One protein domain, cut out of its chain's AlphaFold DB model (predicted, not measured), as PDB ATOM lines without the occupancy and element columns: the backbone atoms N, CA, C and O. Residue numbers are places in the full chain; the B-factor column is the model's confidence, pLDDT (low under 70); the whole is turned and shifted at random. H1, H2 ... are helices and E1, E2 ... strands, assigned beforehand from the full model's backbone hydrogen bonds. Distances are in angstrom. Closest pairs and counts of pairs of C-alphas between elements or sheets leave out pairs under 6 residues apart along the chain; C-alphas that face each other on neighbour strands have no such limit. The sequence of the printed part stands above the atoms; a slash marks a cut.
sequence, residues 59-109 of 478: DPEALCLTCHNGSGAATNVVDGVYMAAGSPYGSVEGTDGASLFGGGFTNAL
ATOM      1  N   ASP A  59     -30.002   2.786 -35.269       72.38
ATOM      2  CA  ASP A  59     -29.258   1.634 -34.784       72.38
ATOM      3  C   ASP A  59     -30.169   0.386 -34.885       72.38
ATOM      4  O   ASP A  59     -31.311   0.442 -34.409       72.38
ATOM      5  N   PRO A  60     -29.753  -0.689 -35.588       70.88
ATOM      6  CA  PRO A  60     -30.573  -1.883 -35.774       70.88
ATOM      7  C   PRO A  60     -31.116  -2.433 -34.456       70.88
ATOM      8  O   PRO A  60     -32.267  -2.872 -34.410       70.88
ATOM      9  N   GLU A  61     -30.325  -2.351 -33.387       76.56
ATOM     10  CA  GLU A  61     -30.763  -2.700 -32.043       76.56
ATOM     11  C   GLU A  61     -31.873  -1.758 -31.567       76.56
ATOM     12  O   GLU A  61     -32.963  -2.226 -31.229       76.56
ATOM     13  N   ALA A  62     -31.661  -0.440 -31.627       80.56
ATOM     14  CA  ALA A  62     -32.687   0.544 -31.287       80.56
ATOM     15  C   ALA A  62     -34.003   0.320 -32.055       80.56
ATOM     16  O   ALA A  62     -35.075   0.391 -31.452       80.56
ATOM     17  N   LEU A  63     -33.941  -0.016 -33.350       79.00
ATOM     18  CA  LEU A  63     -35.120  -0.352 -34.152       79.00
ATOM     19  C   LEU A  63     -35.820  -1.610 -33.625       79.00
ATOM     20  O   LEU A  63     -37.032  -1.581 -33.410       79.00
ATOM     21  N   CYS A  64     -35.088  -2.702 -33.389       79.25
ATOM     22  CA  CYS A  64     -35.655  -3.926 -32.822       79.25
ATOM     23  C   CYS A  64     -36.311  -3.658 -31.462       79.25
ATOM     24  O   CYS A  64     -37.434  -4.105 -31.213       79.25
ATOM     25  N   LEU A  65     -35.655  -2.871 -30.611       83.38
ATOM     26  CA  LEU A  65     -36.134  -2.523 -29.278       83.38
ATOM     27  C   LEU A  65     -37.347  -1.588 -29.291       83.38
ATOM     28  O   LEU A  65     -38.096  -1.602 -28.319       83.38
ATOM     29  N   THR A  66     -37.636  -0.859 -30.379       83.06
ATOM     30  CA  THR A  66     -38.909  -0.108 -30.481       83.06
ATOM     31  C   THR A  66     -40.140  -1.008 -30.362       83.06
ATOM     32  O   THR A  66     -41.193  -0.556 -29.921       83.06
ATOM     33  N   CYS A  67     -40.004  -2.282 -30.737       80.50
ATOM     34  CA  CYS A  67     -41.067  -3.276 -30.646       80.50
ATOM     35  C   CYS A  67     -40.794  -4.256 -29.503       80.50
ATOM     36  O   CYS A  67     -41.656  -4.534 -28.674       80.50
ATOM     37  N   HIS A  68     -39.570  -4.768 -29.433       84.44
ATOM     38  CA  HIS A  68     -39.217  -5.898 -28.584       84.44
ATOM     39  C   HIS A  68     -38.771  -5.513 -27.166       84.44
ATOM     40  O   HIS A  68     -38.255  -6.351 -26.439       84.44
ATOM     41  N   ASN A  69     -38.980  -4.277 -26.716       85.69
ATOM     42  CA  ASN A  69     -38.713  -3.875 -25.327       85.69
ATOM     43  C   ASN A  69     -39.862  -4.193 -24.345       85.69
ATOM     44  O   ASN A  69     -39.847  -3.716 -23.216       85.69
ATOM     45  N   GLY A  70     -40.888  -4.930 -24.788       83.25
ATOM     46  CA  GLY A  70     -42.078  -5.249 -23.992       83.25
ATOM     47  C   GLY A  70     -43.226  -4.242 -24.087       83.25
ATOM     48  O   GLY A  70     -44.279  -4.478 -23.503       83.25
ATOM     49  N   SER A  71     -43.063  -3.149 -24.839       81.69
ATOM     50  CA  SER A  71     -44.157  -2.205 -25.119       81.69
ATOM     51  C   SER A  71     -44.858  -2.449 -26.453       81.69
ATOM     52  O   SER A  71     -45.949  -1.911 -26.641       81.69
ATOM     53  N   GLY A  72     -44.241  -3.224 -27.364       77.31
ATOM     54  CA  GLY A  72     -44.706  -3.319 -28.745       77.31
ATOM     55  C   GLY A  72     -44.941  -4.697 -29.360       77.31
ATOM     56  O   GLY A  72     -45.823  -4.883 -30.191       77.31
ATOM     57  N   ALA A  73     -44.128  -5.673 -29.001       80.12
ATOM     58  CA  ALA A  73     -44.243  -7.039 -29.469       80.12
ATOM     59  C   ALA A  73     -44.525  -7.949 -28.282       80.12
ATOM     60  O   ALA A  73     -44.172  -7.647 -27.143       80.12
ATOM     61  N   ALA A  74     -45.055  -9.135 -28.575       82.81
ATOM     62  CA  ALA A  74     -45.270 -10.168 -27.567       82.81
ATOM     63  C   ALA A  74     -43.968 -10.694 -26.938       82.81
ATOM     64  O   ALA A  74     -43.988 -11.540 -26.057       82.81
ATOM     65  N   THR A  75     -42.809 -10.261 -27.423       83.75
ATOM     66  CA  THR A  75     -41.500 -10.687 -26.936       83.75
ATOM     67  C   THR A  75     -40.766  -9.466 -26.406       83.75
ATOM     68  O   THR A  75     -40.393  -8.579 -27.171       83.75
ATOM     69  N   ASN A  76     -40.567  -9.430 -25.093       87.31
ATOM     70  CA  ASN A  76     -39.681  -8.496 -24.425       87.31
ATOM     71  C   ASN A  76     -38.275  -9.106 -24.396       87.31
ATOM     72  O   ASN A  76     -37.954  -9.914 -23.526       87.31
ATOM     73  N   VAL A  77     -37.445  -8.753 -25.374       85.00
ATOM     74  CA  VAL A  77     -36.057  -9.221 -25.473       85.00
ATOM     75  C   VAL A  77     -35.133  -8.496 -24.496       85.00
ATOM     76  O   VAL A  77     -34.041  -8.977 -24.237       85.00
ATOM     77  N   VAL A  78     -35.547  -7.379 -23.896       86.75
ATOM     78  CA  VAL A  78     -34.750  -6.750 -22.832       86.75
ATOM     79  C   VAL A  78     -34.795  -7.619 -21.578       86.75
ATOM     80  O   VAL A  78     -33.746  -7.907 -21.000       86.75
ATOM     81  N   ASP A  79     -35.990  -8.090 -21.211       86.69
ATOM     82  CA  ASP A  79     -36.206  -8.932 -20.028       86.69
ATOM     83  C   ASP A  79     -36.177 -10.441 -20.307       86.69
ATOM     84  O   ASP A  79     -36.260 -11.254 -19.381       86.69
ATOM     85  N   GLY A  80     -36.080 -10.833 -21.577       86.00
ATOM     86  CA  GLY A  80     -36.129 -12.231 -21.990       86.00
ATOM     87  C   GLY A  80     -37.469 -12.893 -21.655       86.00
ATOM     88  O   GLY A  80     -37.481 -14.061 -21.263       86.00
ATOM     89  N   VAL A  81     -38.591 -12.171 -21.780       86.44
ATOM     90  CA  VAL A  81     -39.943 -12.640 -21.411       86.44
ATOM     91  C   VAL A  81     -40.917 -12.541 -22.583       86.44
ATOM     92  O   VAL A  81     -40.945 -11.548 -23.307       86.44
ATOM     93  N   TYR A  82     -41.756 -13.556 -22.760       85.88
ATOM     94  CA  TYR A  82     -42.929 -13.489 -23.624       85.88
ATOM     95  C   TYR A  82     -44.081 -12.801 -22.882       85.88
ATOM     96  O   TYR A  82     -44.526 -13.280 -21.844       85.88
ATOM     97  N   MET A  83     -44.566 -11.686 -23.413       84.38
ATOM     98  CA  MET A  83     -45.697 -10.919 -22.906       84.38
ATOM     99  C   MET A  83     -46.895 -11.151 -23.830       84.38
ATOM    100  O   MET A  83     -46.970 -10.602 -24.926       84.38
ATOM    101  N   ALA A  84     -47.862 -11.958 -23.404       77.19
ATOM    102  CA  ALA A  84     -49.121 -12.089 -24.135       77.19
ATOM    103  C   ALA A  84     -49.896 -10.759 -24.137       77.19
ATOM    104  O   ALA A  84     -50.628 -10.468 -25.086       77.19
ATOM    105  N   ALA A  85     -49.692  -9.935 -23.101       64.44
ATOM    106  CA  ALA A  85     -50.207  -8.576 -22.989       64.44
ATOM    107  C   ALA A  85     -49.535  -7.637 -24.011       64.44
ATOM    108  O   ALA A  85     -48.553  -6.958 -23.727       64.44
ATOM    109  N   GLY A  86     -50.087  -7.604 -25.220       58.31
ATOM    110  CA  GLY A  86     -49.655  -6.730 -26.311       58.31
ATOM    111  C   GLY A  86     -49.712  -7.374 -27.688       58.31
ATOM    112  O   GLY A  86     -49.706  -6.687 -28.702       58.31
ATOM    113  N   SER A  87     -49.866  -8.696 -27.734       60.12
ATOM    114  CA  SER A  87     -50.221  -9.387 -28.963       60.12
ATOM    115  C   SER A  87     -51.718  -9.220 -29.239       60.12
ATOM    116  O   SER A  87     -52.523  -9.697 -28.431       60.12
ATOM    117  N   PRO A  88     -52.143  -8.672 -30.396       56.38
ATOM    118  CA  PRO A  88     -53.544  -8.759 -30.821       56.38
ATOM    119  C   PRO A  88     -54.001 -10.218 -31.013       56.38
ATOM    120  O   PRO A  88     -55.197 -10.487 -31.104       56.38
ATOM    121  N   TYR A  89     -53.061 -11.169 -31.035       57.41
ATOM    122  CA  TYR A  89     -53.319 -12.600 -31.136       57.41
ATOM    123  C   TYR A  89     -53.340 -13.324 -29.779       57.41
ATOM    124  O   TYR A  89     -53.545 -14.531 -29.760       57.41
ATOM    125  N   GLY A  90     -53.145 -12.645 -28.642       64.06
ATOM    126  CA  GLY A  90     -53.070 -13.293 -27.324       64.06
ATOM    127  C   GLY A  90     -51.896 -14.280 -27.192       64.06
ATOM    128  O   GLY A  90     -50.905 -14.185 -27.915       64.06
ATOM    129  N   SER A  91     -52.007 -15.253 -26.279       66.00
ATOM    130  CA  SER A  91     -50.970 -16.255 -25.948       66.00
ATOM    131  C   SER A  91     -50.768 -17.348 -27.017       66.00
ATOM    132  O   SER A  91     -50.431 -18.488 -26.703       66.00
ATOM    133  N   VAL A  92     -51.046 -17.052 -28.290       65.62
ATOM    134  CA  VAL A  92     -51.016 -18.052 -29.372       65.62
ATOM    135  C   VAL A  92     -49.584 -18.445 -29.739       65.62
ATOM    136  O   VAL A  92     -49.346 -19.567 -30.182       65.62
ATOM    137  N   GLU A  93     -48.613 -17.555 -29.523       72.56
ATOM    138  CA  GLU A  93     -47.208 -17.808 -29.870       72.56
ATOM    139  C   GLU A  93     -46.340 -18.208 -28.666       72.56
ATOM    140  O   GLU A  93     -45.198 -18.633 -28.852       72.56
ATOM    141  N   GLY A  94     -46.877 -18.117 -27.446       77.00
ATOM    142  CA  GLY A  94     -46.151 -18.402 -26.212       77.00
ATOM    143  C   GLY A  94     -47.027 -18.303 -24.964       77.00
ATOM    144  O   GLY A  94     -48.149 -17.808 -25.001       77.00
ATOM    145  N   THR A  95     -46.507 -18.793 -23.841       82.75
ATOM    146  CA  THR A  95     -47.157 -18.636 -22.531       82.75
ATOM    147  C   THR A  95     -46.797 -17.272 -21.956       82.75
ATOM    148  O   THR A  95     -45.616 -16.931 -21.907       82.75
ATOM    149  N   ASP A  96     -47.797 -16.498 -21.533       85.38
ATOM    150  CA  ASP A  96     -47.568 -15.195 -20.902       85.38
ATOM    151  C   ASP A  96     -46.640 -15.320 -19.689       85.38
ATOM    152  O   ASP A  96     -46.788 -16.232 -18.873       85.38
ATOM    153  N   GLY A  97     -45.654 -14.434 -19.594       83.75
ATOM    154  CA  GLY A  97     -44.634 -14.451 -18.552       83.75
ATOM    155  C   GLY A  97     -43.584 -15.559 -18.690       83.75
ATOM    156  O   GLY A  97     -42.806 -15.753 -17.758       83.75
ATOM    157  N   ALA A  98     -43.555 -16.331 -19.783       82.56
ATOM    158  CA  ALA A  98     -42.544 -17.374 -19.976       82.56
ATOM    159  C   ALA A  98     -41.219 -16.802 -20.493       82.56
ATOM    160  O   ALA A  98     -41.197 -15.800 -21.202       82.56
ATOM    161  N   SER A  99     -40.105 -17.466 -20.174       81.06
ATOM    162  CA  SER A  99     -38.782 -17.084 -20.671       81.06
ATOM    163  C   SER A  99     -38.673 -17.259 -22.191       81.06
ATOM    164  O   SER A  99     -39.112 -18.278 -22.734       81.06
ATOM    165  N   LEU A 100     -38.016 -16.319 -22.867       81.00
ATOM    166  CA  LEU A 100     -37.630 -16.449 -24.271       81.00
ATOM    167  C   LEU A 100     -36.387 -17.335 -24.411       81.00
ATOM    168  O   LEU A 100     -35.468 -17.285 -23.597       81.00
ATOM    169  N   PHE A 101     -36.348 -18.128 -25.480       68.06
ATOM    170  CA  PHE A 101     -35.167 -18.904 -25.852       68.06
ATOM    171  C   PHE A 101     -34.232 -18.009 -26.668       68.06
ATOM    172  O   PHE A 101     -34.555 -17.637 -27.789       68.06
ATOM    173  N   GLY A 102     -33.099 -17.602 -26.100       66.62
ATOM    174  CA  GLY A 102     -32.138 -16.730 -26.777       66.62
ATOM    175  C   GLY A 102     -31.061 -16.198 -25.837       66.62
ATOM    176  O   GLY A 102     -31.106 -16.436 -24.632       66.62
ATOM    177  N   GLY A 103     -30.066 -15.519 -26.405       65.00
ATOM    178  CA  GLY A 103     -29.034 -14.784 -25.671       65.00
ATOM    179  C   GLY A 103     -29.062 -13.296 -26.024       65.00
ATOM    180  O   GLY A 103     -29.742 -12.899 -26.964       65.00
ATOM    181  N   GLY A 104     -28.314 -12.482 -25.275       67.50
ATOM    182  CA  GLY A 104     -28.222 -11.029 -25.501       67.50
ATOM    183  C   GLY A 104     -29.249 -10.189 -24.734       67.50
ATOM    184  O   GLY A 104     -29.290  -8.979 -24.901       67.50
ATOM    185  N   PHE A 105     -30.058 -10.808 -23.871       79.25
ATOM    186  CA  PHE A 105     -31.001 -10.089 -23.016       79.25
ATOM    187  C   PHE A 105     -30.274  -9.353 -21.883       79.25
ATOM    188  O   PHE A 105     -29.314  -9.883 -21.317       79.25
ATOM    189  N   THR A 106     -30.753  -8.165 -21.501       83.75
ATOM    190  CA  THR A 106     -30.234  -7.444 -20.320       83.75
ATOM    191  C   THR A 106     -30.604  -8.180 -19.037       83.75
ATOM    192  O   THR A 106     -29.798  -8.286 -18.111       83.75
ATOM    193  N   ASN A 107     -31.809  -8.747 -19.007       83.81
ATOM    194  CA  ASN A 107     -32.250  -9.634 -17.951       83.81
ATOM    195  C   ASN A 107     -32.731 -10.958 -18.542       83.81
ATOM    196  O   ASN A 107     -33.252 -11.008 -19.651       83.81
ATOM    197  N   ALA A 108     -32.551 -12.041 -17.797       80.75
ATOM    198  CA  ALA A 108     -33.144 -13.327 -18.113       80.75
ATOM    199  C   ALA A 108     -34.152 -13.677 -17.028       80.75
ATOM    200  O   ALA A 108     -33.895 -13.519 -15.828       80.75
ATOM    201  N   LEU A 109     -35.297 -14.196 -17.451       78.50
ATOM    202  CA  LEU A 109     -36.262 -14.767 -16.535       78.50
ATOM    203  C   LEU A 109     -35.713 -16.099 -16.007       78.50
ATOM    204  O   LEU A 109     -35.701 -17.109 -16.710       78.50
TER     205      LEU A 109
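This is residues 59 to 109 of the 478 residues of the protein "Cytochrome c3 family protein" of Anaerolineales bacterium (UniProt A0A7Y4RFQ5). This domain has little regular structure: a short helix, H1, at one end of the longest axis, then a long looping stretch that folds back on itself and leads to a short last strand, E1. In the looping stretch, residues 81 to 82 pair antiparallel with both residues 75 to 76 and residues 98 to 99. The printed part has 51 residues, with H1 then E1 along it; the class is mixed, helices and strands, with 12 residues in named elements. It is compact, with a radius of gyration of the C-alphas of 10.2 A, and spans 29 by 21 by 12 A.

H1, residues 60 to 68, and E1, residues 107 to 109, are apart. E1 pairs with no named strand. In H1, 4 of 5 O i to N i+4 pairs are within hydrogen-bond range.

H1 begins at C-alpha 60 (-30.573, -1.883, -35.774) and is 11.9 A long from first to last C-alpha. E1, 6.7 A long, ends at C-alpha 109 (-36.262, -14.767, -16.535).

The C-alphas farthest apart, of Asp 59 and Val 92, are 29.8 A apart. The printed part has no cut. The link from H1 to E1, 38 residues, is long. The mean pLDDT of the printed part is 77.3; residues 85 to 92 and 101 to 104 are under 70.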